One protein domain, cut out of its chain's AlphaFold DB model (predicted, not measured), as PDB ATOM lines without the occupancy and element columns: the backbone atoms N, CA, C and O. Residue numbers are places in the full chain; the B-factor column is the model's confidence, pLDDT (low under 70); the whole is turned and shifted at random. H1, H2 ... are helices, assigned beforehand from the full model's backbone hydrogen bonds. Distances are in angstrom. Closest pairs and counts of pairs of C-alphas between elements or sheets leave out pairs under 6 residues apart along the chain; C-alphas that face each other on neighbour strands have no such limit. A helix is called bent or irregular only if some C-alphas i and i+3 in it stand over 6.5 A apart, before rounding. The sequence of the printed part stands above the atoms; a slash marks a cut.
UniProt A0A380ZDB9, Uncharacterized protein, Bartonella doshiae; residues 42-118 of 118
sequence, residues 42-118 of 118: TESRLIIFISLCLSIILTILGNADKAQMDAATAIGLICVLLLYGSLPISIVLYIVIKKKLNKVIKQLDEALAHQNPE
ATOM      1  N   THR A  42     153.238   3.413 131.912       56.81
ATOM      2  CA  THR A  42     153.913   2.316 131.214       56.81
ATOM      3  C   THR A  42     155.342   2.680 130.806       56.81
ATOM      4  O   THR A  42     156.247   1.898 131.064       56.81
ATOM      5  N   GLU A  43     155.570   3.873 130.252       60.62
ATOM      6  CA  GLU A  43     156.903   4.383 129.896       60.62
ATOM      7  C   GLU A  43     157.776   4.606 131.139       60.62
ATOM      8  O   GLU A  43     158.954   4.275 131.121       60.62
ATOM      9  N   SER A  44     157.199   5.034 132.267       63.16
ATOM     10  CA  SER A  44     157.945   5.115 133.533       63.16
ATOM     11  C   SER A  44     158.372   3.731 134.037       63.16
ATOM     12  O   SER A  44     159.509   3.550 134.464       63.16
ATOM     13  N   ARG A  45     157.496   2.719 133.914       65.62
ATOM     14  CA  ARG A  45     157.821   1.327 134.262       65.62
ATOM     15  C   ARG A  45     158.917   0.768 133.360       65.62
ATOM     16  O   ARG A  45     159.775   0.041 133.842       65.62
ATOM     17  N   LEU A  46     158.911   1.144 132.085       65.88
ATOM     18  CA  LEU A  46     159.948   0.792 131.119       65.88
ATOM     19  C   LEU A  46     161.296   1.421 131.463       65.88
ATOM     20  O   LEU A  46     162.299   0.716 131.479       65.88
ATOM     21  N   ILE A  47     161.314   2.710 131.801       70.50
ATOM     22  CA  ILE A  47     162.530   3.410 132.236       70.50
ATOM     23  C   ILE A  47     163.097   2.763 133.506       70.50
ATOM     24  O   ILE A  47     164.293   2.494 133.568       70.50
ATOM     25  N   ILE A  48     162.246   2.447 134.490       73.06
ATOM     26  CA  ILE A  48     162.658   1.750 135.718       73.06
ATOM     27  C   ILE A  48     163.219   0.362 135.399       73.06
ATOM     28  O   ILE A  48     164.252  -0.018 135.939       73.06
ATOM     29  N   PHE A  49     162.578  -0.384 134.500       72.06
ATOM     30  CA  PHE A  49     163.021  -1.719 134.108       72.06
ATOM     31  C   PHE A  49     164.381  -1.693 133.399       72.06
ATOM     32  O   PHE A  49     165.288  -2.428 133.784       72.06
ATOM     33  N   ILE A  50     164.560  -0.788 132.431       72.50
ATOM     34  CA  ILE A  50     165.840  -0.577 131.741       72.50
ATOM     35  C   ILE A  50     166.922  -0.155 132.744       72.50
ATOM     36  O   ILE A  50     168.035  -0.674 132.694       72.50
ATOM     37  N   SER A  51     166.594   0.738 133.681       70.25
ATOM     38  CA  SER A  51     167.514   1.192 134.730       70.25
ATOM     39  C   SER A  51     167.950   0.053 135.661       70.25
ATOM     40  O   SER A  51     169.137  -0.061 135.963       70.25
ATOM     41  N   LEU A  52     167.029  -0.835 136.050       73.50
ATOM     42  CA  LEU A  52     167.319  -2.038 136.839       73.50
ATOM     43  C   LEU A  52     168.253  -2.994 136.094       73.50
ATOM     44  O   LEU A  52     169.252  -3.438 136.658       73.50
ATOM     45  N   CYS A  53     167.978  -3.266 134.816       70.06
ATOM     46  CA  CYS A  53     168.853  -4.092 133.985       70.06
ATOM     47  C   CYS A  53     170.251  -3.479 133.861       70.06
ATOM     48  O   CYS A  53     171.241  -4.176 134.069       70.06
ATOM     49  N   LEU A  54     170.348  -2.172 133.594       73.81
ATOM     50  CA  LEU A  54     171.635  -1.477 133.531       73.81
ATOM     51  C   LEU A  54     172.396  -1.561 134.859       73.81
ATOM     52  O   LEU A  54     173.605  -1.767 134.855       73.81
ATOM     53  N   SER A  55     171.698  -1.419 135.988       73.69
ATOM     54  CA  SER A  55     172.292  -1.490 137.324       73.69
ATOM     55  C   SER A  55     172.852  -2.881 137.631       73.69
ATOM     56  O   SER A  55     173.976  -2.987 138.122       73.69
ATOM     57  N   ILE A  56     172.132  -3.949 137.271       74.19
ATOM     58  CA  ILE A  56     172.617  -5.334 137.393       74.19
ATOM     59  C   ILE A  56     173.875  -5.528 136.542       74.19
ATOM     60  O   ILE A  56     174.872  -6.062 137.021       74.19
ATOM     61  N   ILE A  57     173.856  -5.035 135.304       72.81
ATOM     62  CA  ILE A  57     174.990  -5.116 134.380       72.81
ATOM     63  C   ILE A  57     176.210  -4.373 134.934       72.81
ATOM     64  O   ILE A  57     177.294  -4.944 134.987       72.81
ATOM     65  N   LEU A  58     176.032  -3.135 135.397       70.69
ATOM     66  CA  LEU A  58     177.089  -2.329 136.012       70.69
ATOM     67  C   LEU A  58     177.641  -2.976 137.284       70.69
ATOM     68  O   LEU A  58     178.840  -2.903 137.524       70.69
ATOM     69  N   THR A  59     176.792  -3.634 138.074       72.00
ATOM     70  CA  THR A  59     177.212  -4.356 139.283       72.00
ATOM     71  C   THR A  59     178.071  -5.565 138.924       72.00
ATOM     72  O   THR A  59     179.137  -5.747 139.501       72.00
ATOM     73  N   ILE A  60     177.651  -6.365 137.937       70.31
ATOM     74  CA  ILE A  60     178.426  -7.516 137.454       70.31
ATOM     75  C   ILE A  60     179.758  -7.042 136.866       70.31
ATOM     76  O   ILE A  60     180.796  -7.603 137.191       70.31
ATOM     77  N   LEU A  61     179.745  -5.987 136.049       68.50
ATOM     78  CA  LEU A  61     180.945  -5.447 135.412       68.50
ATOM     79  C   LEU A  61     181.895  -4.766 136.413       68.50
ATOM     80  O   LEU A  61     183.104  -4.795 136.222       68.50
ATOM     81  N   GLY A  62     181.352  -4.152 137.471       65.75
ATOM     82  CA  GLY A  62     182.112  -3.490 138.533       65.75
ATOM     83  C   GLY A  62     182.736  -4.455 139.543       65.75
ATOM     84  O   GLY A  62     183.786  -4.142 140.096       65.75
ATOM     85  N   ASN A  63     182.125  -5.628 139.748       67.62
ATOM     86  CA  ASN A  63     182.684  -6.711 140.565       67.62
ATOM     87  C   ASN A  63     183.484  -7.743 139.756       67.62
ATOM     88  O   ASN A  63     184.178  -8.567 140.351       67.62
ATOM     89  N   ALA A  64     183.385  -7.738 138.426       66.00
ATOM     90  CA  ALA A  64     184.194  -8.597 137.579       66.00
ATOM     91  C   ALA A  64     185.634  -8.073 137.560       66.00
ATOM     92  O   ALA A  64     185.925  -7.009 137.012       66.00
ATOM     93  N   ASP A  65     186.549  -8.843 138.144       64.06
ATOM     94  CA  ASP A  65     187.976  -8.621 137.959       64.06
ATOM     95  C   ASP A  65     188.280  -8.714 136.453       64.06
ATOM     96  O   ASP A  65     188.015  -9.738 135.814       64.06
ATOM     97  N   LYS A  66     188.783  -7.625 135.855       60.38
ATOM     98  CA  LYS A  66     189.009  -7.507 134.400       60.38
ATOM     99  C   LYS A  66     189.908  -8.617 133.847       60.38
ATOM    100  O   LYS A  66     189.851  -8.885 132.651       60.38
ATOM    101  N   ALA A  67     190.712  -9.253 134.699       62.69
ATOM    102  CA  ALA A  67     191.573 -10.372 134.335       62.69
ATOM    103  C   ALA A  67     190.837 -11.724 134.214       62.69
ATOM    104  O   ALA A  67     191.369 -12.638 133.590       62.69
ATOM    105  N   GLN A  68     189.634 -11.864 134.786       59.34
ATOM    106  CA  GLN A  68     188.838 -13.104 134.794       59.34
ATOM    107  C   GLN A  68     187.522 -12.999 134.016       59.34
ATOM    108  O   GLN A  68     186.749 -13.957 133.988       59.34
ATOM    109  N   MET A  69     187.233 -11.851 133.396       68.50
ATOM    110  CA  MET A  69     186.007 -11.703 132.622       68.50
ATOM    111  C   MET A  69     186.113 -12.517 131.328       68.50
ATOM    112  O   MET A  69     186.669 -12.065 130.328       68.50
ATOM    113  N   ASP A  70     185.593 -13.739 131.380       71.31
ATOM    114  CA  ASP A  70     185.614 -14.675 130.268       71.31
ATOM    115  C   ASP A  70     184.758 -14.148 129.102       71.31
ATOM    116  O   ASP A  70     183.746 -13.457 129.290       71.31
ATOM    117  N   ALA A  71     185.145 -14.485 127.871       70.06
ATOM    118  CA  ALA A  71     184.460 -14.030 126.661       70.06
ATOM    119  C   ALA A  71     182.980 -14.450 126.667       70.06
ATOM    120  O   ALA A  71     182.109 -13.702 126.217       70.06
ATOM    121  N   ALA A  72     182.679 -15.610 127.256       69.62
ATOM    122  CA  ALA A  72     181.320 -16.103 127.447       69.62
ATOM    123  C   ALA A  72     180.471 -15.177 128.337       69.62
ATOM    124  O   ALA A  72     179.300 -14.938 128.039       69.62
ATOM    125  N   THR A  73     181.051 -14.605 129.396       74.19
ATOM    126  CA  THR A  73     180.356 -13.682 130.305       74.19
ATOM    127  C   THR A  73     180.062 -12.353 129.615       74.19
ATOM    128  O   THR A  73     178.953 -11.834 129.736       74.19
ATOM    129  N   ALA A  74     181.009 -11.837 128.826       73.00
ATOM    130  CA  ALA A  74     180.814 -10.622 128.035       73.00
ATOM    131  C   ALA A  74     179.718 -10.793 126.968       73.00
ATOM    132  O   ALA A  74     178.826  -9.953 126.841       73.00
ATOM    133  N   ILE A  75     179.742 -11.911 126.236       74.88
ATOM    134  CA  ILE A  75     178.729 -12.242 125.224       74.88
ATOM    135  C   ILE A  75     177.357 -12.448 125.882       74.88
ATOM    136  O   ILE A  75     176.353 -11.934 125.385       74.88
ATOM    137  N   GLY A  76     177.304 -13.134 127.027       75.38
ATOM    138  CA  GLY A  76     176.077 -13.320 127.803       75.38
ATOM    139  C   GLY A  76     175.461 -11.992 128.245       75.38
ATOM    140  O   GLY A  76     174.261 -11.784 128.082       75.38
ATOM    141  N   LEU A  77     176.289 -11.059 128.717       74.25
ATOM    142  CA  LEU A  77     175.886  -9.701 129.085       74.25
ATOM    143  C   LEU A  77     175.272  -8.930 127.910       74.25
ATOM    144  O   LEU A  77     174.212  -8.325 128.063       74.25
ATOM    145  N   ILE A  78     175.895  -8.994 126.731       75.94
ATOM    146  CA  ILE A  78     175.384  -8.356 125.508       75.94
ATOM    147  C   ILE A  78     174.045  -8.978 125.087       75.94
ATOM    148  O   ILE A  78     173.099  -8.251 124.785       75.94
ATOM    149  N   CYS A  79     173.926 -10.309 125.124       74.06
ATOM    150  CA  CYS A  79     172.673 -11.007 124.833       74.06
ATOM    151  C   CYS A  79     171.550 -10.614 125.801       74.06
ATOM    152  O   CYS A  79     170.430 -10.358 125.363       74.06
ATOM    153  N   VAL A  80     171.840 -10.510 127.101       74.88
ATOM    154  CA  VAL A  80     170.874 -10.033 128.101       74.88
ATOM    155  C   VAL A  80     170.444  -8.603 127.780       74.88
ATOM    156  O   VAL A  80     169.251  -8.325 127.778       74.88
ATOM    157  N   LEU A  81     171.374  -7.716 127.425       72.94
ATOM    158  CA  LEU A  81     171.076  -6.328 127.058       72.94
ATOM    159  C   LEU A  81     170.164  -6.238 125.823       72.94
ATOM    160  O   LEU A  81     169.198  -5.476 125.821       72.94
ATOM    161  N   LEU A  82     170.424  -7.053 124.798       71.62
ATOM    162  CA  LEU A  82     169.607  -7.111 123.582       71.62
ATOM    163  C   LEU A  82     168.213  -7.693 123.846       71.62
ATOM    164  O   LEU A  82     167.218  -7.138 123.376       71.62
ATOM    165  N   LEU A  83     168.106  -8.774 124.618       71.25
ATOM    166  CA  LEU A  83     166.821  -9.391 124.963       71.25
ATOM    167  C   LEU A  83     165.979  -8.467 125.852       71.25
ATOM    168  O   LEU A  83     164.817  -8.194 125.546       71.25
ATOM    169  N   TYR A  84     166.578  -7.930 126.913       68.56
ATOM    170  CA  TYR A  84     165.890  -7.037 127.843       68.56
ATOM    171  C   TYR A  84     165.644  -5.648 127.269       68.56
ATOM    172  O   TYR A  84     164.725  -4.988 127.733       68.56
ATOM    173  N   GLY A  85     166.410  -5.197 126.273       67.75
ATOM    174  CA  GLY A  85     166.147  -3.954 125.551       67.75
ATOM    175  C   GLY A  85     165.079  -4.102 124.464       67.75
ATOM    176  O   GLY A  85     164.276  -3.198 124.260       67.75
ATOM    177  N   SER A  86     165.008  -5.247 123.782       68.25
ATOM    178  CA  SER A  86     164.077  -5.451 122.658       68.25
ATOM    179  C   SER A  86     162.631  -5.721 123.088       68.25
ATOM    180  O   SER A  86     161.699  -5.165 122.500       68.25
ATOM    181  N   LEU A  87     162.422  -6.516 124.141       66.88
ATOM    182  CA  LEU A  87     161.107  -6.779 124.745       66.88
ATOM    183  C   LEU A  87     160.318  -5.497 125.088       66.88
ATOM    184  O   LEU A  87     159.175  -5.356 124.642       66.88
ATOM    185  N   PRO A  88     160.890  -4.535 125.837       67.62
ATOM    186  CA  PRO A  88     160.202  -3.303 126.188       67.62
ATOM    187  C   PRO A  88     159.878  -2.430 124.972       67.62
ATOM    188  O   PRO A  88     158.774  -1.889 124.891       67.62
ATOM    189  N   ILE A  89     160.787  -2.344 123.996       69.38
ATOM    190  CA  ILE A  89     160.571  -1.594 122.750       69.38
ATOM    191  C   ILE A  89     159.386  -2.176 121.967       69.38
ATOM    192  O   ILE A  89     158.510  -1.429 121.528       69.38
ATOM    193  N   SER A  90     159.313  -3.504 121.843       69.94
ATOM    194  CA  SER A  90     158.221  -4.190 121.140       69.94
ATOM    195  C   SER A  90     156.856  -3.929 121.791       69.94
ATOM    196  O   SER A  90     155.877  -3.622 121.108       69.94
ATOM    197  N   ILE A  91     156.793  -3.944 123.127       69.56
ATOM    198  CA  ILE A  91     155.563  -3.651 123.879       69.56
ATOM    199  C   ILE A  91     155.114  -2.198 123.668       69.56
ATOM    200  O   ILE A  91     153.926  -1.953 123.443       69.56
ATOM    201  N   VAL A  92     156.037  -1.230 123.713       70.25
ATOM    202  CA  VAL A  92     155.720   0.182 123.429       70.25
ATOM    203  C   VAL A  92     155.169   0.330 122.022       70.25
ATOM    204  O   VAL A  92     154.107   0.927 121.839       70.25
ATOM    205  N   LEU A  93     155.858  -0.248 121.038       73.62
ATOM    206  CA  LEU A  93     155.465  -0.176 119.638       73.62
ATOM    207  C   LEU A  93     154.059  -0.755 119.435       73.62
ATOM    208  O   LEU A  93     153.207  -0.105 118.829       73.62
ATOM    209  N   TYR A  94     153.776  -1.917 120.028       73.12
ATOM    210  CA  TYR A  94     152.449  -2.528 120.005       73.12
ATOM    211  C   TYR A  94     151.376  -1.616 120.617       73.12
ATOM    212  O   TYR A  94     150.311  -1.436 120.027       73.12
ATOM    213  N   ILE A  95     151.642  -0.996 121.772       73.94
ATOM    214  CA  ILE A  95     150.689  -0.088 122.429       73.94
ATOM    215  C   ILE A  95     150.425   1.152 121.569       73.94
ATOM    216  O   ILE A  95     149.270   1.574 121.449       73.94
ATOM    217  N   VAL A  96     151.466   1.740 120.973       74.81
ATOM    218  CA  VAL A  96     151.349   2.919 120.104       74.81
ATOM    219  C   VAL A  96     150.535   2.587 118.856       74.81
ATOM    220  O   VAL A  96     149.576   3.300 118.550       74.81
ATOM    221  N   ILE A  97     150.858   1.480 118.179       76.75
ATOM    222  CA  ILE A  97     150.126   1.011 116.996       76.75
ATOM    223  C   ILE A  97     148.668   0.734 117.361       76.75
ATOM    224  O   ILE A  97     147.768   1.256 116.708       76.75
ATOM    225  N   LYS A  98     148.413  -0.005 118.448       74.56
ATOM    226  CA  LYS A  98     147.056  -0.324 118.905       74.56
ATOM    227  C   LYS A  98     146.246   0.931 119.222       74.56
ATOM    228  O   LYS A  98     145.091   1.021 118.818       74.56
ATOM    229  N   LYS A  99     146.832   1.921 119.906       74.62
ATOM    230  CA  LYS A  99     146.165   3.207 120.183       74.62
ATOM    231  C   LYS A  99     145.824   3.961 118.901       74.62
ATOM    232  O   LYS A  99     144.708   4.467 118.794       74.62
ATOM    233  N   LYS A 100     146.757   4.037 117.943       74.62
ATOM    234  CA  LYS A 100     146.501   4.673 116.642       74.62
ATOM    235  C   LYS A 100     145.388   3.952 115.885       74.62
ATOM    236  O   LYS A 100     144.460   4.612 115.433       74.62
ATOM    237  N   LEU A 101     145.437   2.623 115.819       77.56
ATOM    238  CA  LEU A 101     144.436   1.815 115.123       77.56
ATOM    239  C   LEU A 101     143.037   2.025 115.715       77.56
ATOM    240  O   LEU A 101     142.089   2.268 114.982       77.56
ATOM    241  N   ASN A 102     142.920   2.037 117.045       79.06
ATOM    242  CA  ASN A 102     141.639   2.259 117.715       79.06
ATOM    243  C   ASN A 102     141.081   3.675 117.478       79.06
ATOM    244  O   ASN A 102     139.868   3.858 117.424       79.06
ATOM    245  N   LYS A 103     141.958   4.683 117.335       78.38
ATOM    246  CA  LYS A 103     141.562   6.060 116.994       78.38
ATOM    247  C   LYS A 103     141.023   6.125 115.560       78.38
ATOM    248  O   LYS A 103     139.978   6.724 115.352       78.38
ATOM    249  N   VAL A 104     141.687   5.455 114.614       80.25
ATOM    250  CA  VAL A 104     141.240   5.367 113.212       80.25
ATOM    251  C   VAL A 104     139.909   4.626 113.098       80.25
ATOM    252  O   VAL A 104     139.010   5.118 112.430       80.25
ATOM    253  N   ILE A 105     139.746   3.493 113.791       79.25
ATOM    254  CA  ILE A 105     138.482   2.740 113.799       79.25
ATOM    255  C   ILE A 105     137.344   3.612 114.336       79.25
ATOM    256  O   ILE A 105     136.300   3.678 113.703       79.25
ATOM    257  N   LYS A 106     137.553   4.343 115.440       80.69
ATOM    258  CA  LYS A 106     136.543   5.277 115.965       80.69
ATOM    259  C   LYS A 106     136.174   6.385 114.984       80.69
ATOM    260  O   LYS A 106     135.003   6.707 114.863       80.69
ATOM    261  N   GLN A 107     137.155   6.964 114.297       80.81
ATOM    262  CA  GLN A 107     136.890   7.998 113.292       80.81
ATOM    263  C   GLN A 107     136.117   7.442 112.094       80.81
ATOM    264  O   GLN A 107     135.271   8.136 111.540       80.81
ATOM    265  N   LEU A 108     136.392   6.194 111.710       77.94
ATOM    266  CA  LEU A 108     135.660   5.509 110.652       77.94
ATOM    267  C   LEU A 108     134.213   5.212 111.075       77.94
ATOM    268  O   LEU A 108     133.296   5.423 110.290       77.94
ATOM    269  N   ASP A 109     134.019   4.786 112.323       78.06
ATOM    270  CA  ASP A 109     132.710   4.502 112.918       78.06
ATOM    271  C   ASP A 109     131.854   5.781 113.039       78.06
ATOM    272  O   ASP A 109     130.696   5.811 112.628       78.06
ATOM    273  N   GLU A 110     132.448   6.891 113.494       78.94
ATOM    274  CA  GLU A 110     131.789   8.205 113.566       78.94
ATOM    275  C   GLU A 110     131.437   8.777 112.180       78.94
ATOM    276  O   GLU A 110     130.390   9.412 112.025       78.94
ATOM    277  N   ALA A 111     132.282   8.545 111.168       74.06
ATOM    278  CA  ALA A 111     132.035   8.980 109.793       74.06
ATOM    279  C   ALA A 111     130.929   8.162 109.107       74.06
ATOM    280  O   ALA A 111     130.104   8.730 108.393       74.06
ATOM    281  N   LEU A 112     130.875   6.849 109.354       73.44
ATOM    282  CA  LEU A 112     129.796   5.980 108.876       73.44
ATOM    283  C   LEU A 112     128.459   6.328 109.540       73.44
ATOM    284  O   LEU A 112     127.439   6.390 108.856       73.44
ATOM    285  N   ALA A 113     128.465   6.638 110.839       70.12
ATOM    286  CA  ALA A 113     127.272   7.089 111.557       70.12
ATOM    287  C   ALA A 113     126.724   8.433 111.031       70.12
ATOM    288  O   ALA A 113     125.516   8.641 111.045       70.12
ATOM    289  N   HIS A 114     127.580   9.328 110.524       59.78
ATOM    290  CA  HIS A 114     127.153  10.589 109.897       59.78
ATOM    291  C   HIS A 114     126.706  10.446 108.431       59.78
ATOM    292  O   HIS A 114     126.076  11.362 107.905       59.78
ATOM    293  N   GLN A 115     127.025   9.336 107.756       55.97
ATOM    294  CA  GLN A 115     126.612   9.078 106.368       55.97
ATOM    295  C   GLN A 115     125.264   8.363 106.234       55.97
ATOM    296  O   GLN A 115     124.745   8.288 105.122       55.97
ATOM    297  N   ASN A 116     124.684   7.882 107.334       48.56
ATOM    298  CA  ASN A 116     123.343   7.307 107.344       48.56
ATOM    299  C   ASN A 116     122.392   8.178 108.186       48.56
ATOM    300  O   ASN A 116     122.055   7.797 109.308       48.56
ATOM    301  N   PRO A 117     122.009   9.375 107.704       49.75
ATOM    302  CA  PRO A 117     120.869  10.071 108.265       49.75
ATOM    303  C   PRO A 117     119.606   9.368 107.755       49.75
ATOM    304  O   PRO A 117     119.364   9.325 106.548       49.75
ATOM    305  N   GLU A 118     118.831   8.782 108.667       43.47
ATOM    306  CA  GLU A 118     117.397   8.589 108.417       43.47
ATOM    307  C   GLU A 118     116.705   9.936 108.161       43.47
ATOM    308  O   GLU A 118     117.113  10.947 108.787       43.47
TER     309      GLU A 118
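AT A GLANCE: This is residues 42 to 118 of the 118 residues of an uncharacterized protein of Bartonella doshiae (UniProt A0A380ZDB9). A long helical hairpin: the shorter helix H1 runs out, a short link folds the backbone back, and the longer helix H2 runs nearly alongside H1 and on past it as a free arm. Residues 96 to 118, of which 96 to 115 belong to H2, stick out as that arm, and with it the whole is a rod. The printed part has 77 residues with two named helices, H1 then H2, and no named strand; the class is all helix. It is extended, with a radius of gyration of the C-alphas of 22.3 A, and spans 81 by 21 by 8 A.

IN THESE COORDINATES: H1 takes residues 42 to 63 and is 31.6 A long from first to last C-alpha, beginning at C-alpha 42 at (153.913, 2.316, 131.214). H2 takes residues 71 to 115 and is 65.5 A long, from C-alpha 71 at (184.460, -14.030, 126.661) to C-alpha 115 at (126.612, 9.078, 106.368). H2 is neither bent nor irregular, but only just: C-alphas 85 and 88 are 6.0 A apart.

HOW THE PARTS SIT: H1 and H2 form a helical hairpin, joined by a short link of 7 residues. They touch, with 7 pairs of C-alphas within 8 A, and H2 does so with residues 77 to 92 alone. The closest C-alphas are those of Leu 46 and Pro 88, 6.4 A apart. Their lines stand at a shallow tilt of 5 degrees, and they run opposite ways. In H1 every O i to N i+4 pair is within hydrogen-bond range; in H2 39 of 41 are.

THE WHOLE: The two C-alphas farthest apart are those of Ala 67 and Glu 118, at 80.8 A. Without residues 96 to 118, which stand free, the body spans 44 by 17 by 7 A. The printed part has no cut and ends at residue 118, the chain's last. Mean pLDDT of the printed part is 70.2; it is under 70 at residues 42 to 46, 61 to 69, 72, 84 to 91 and 114 to 118.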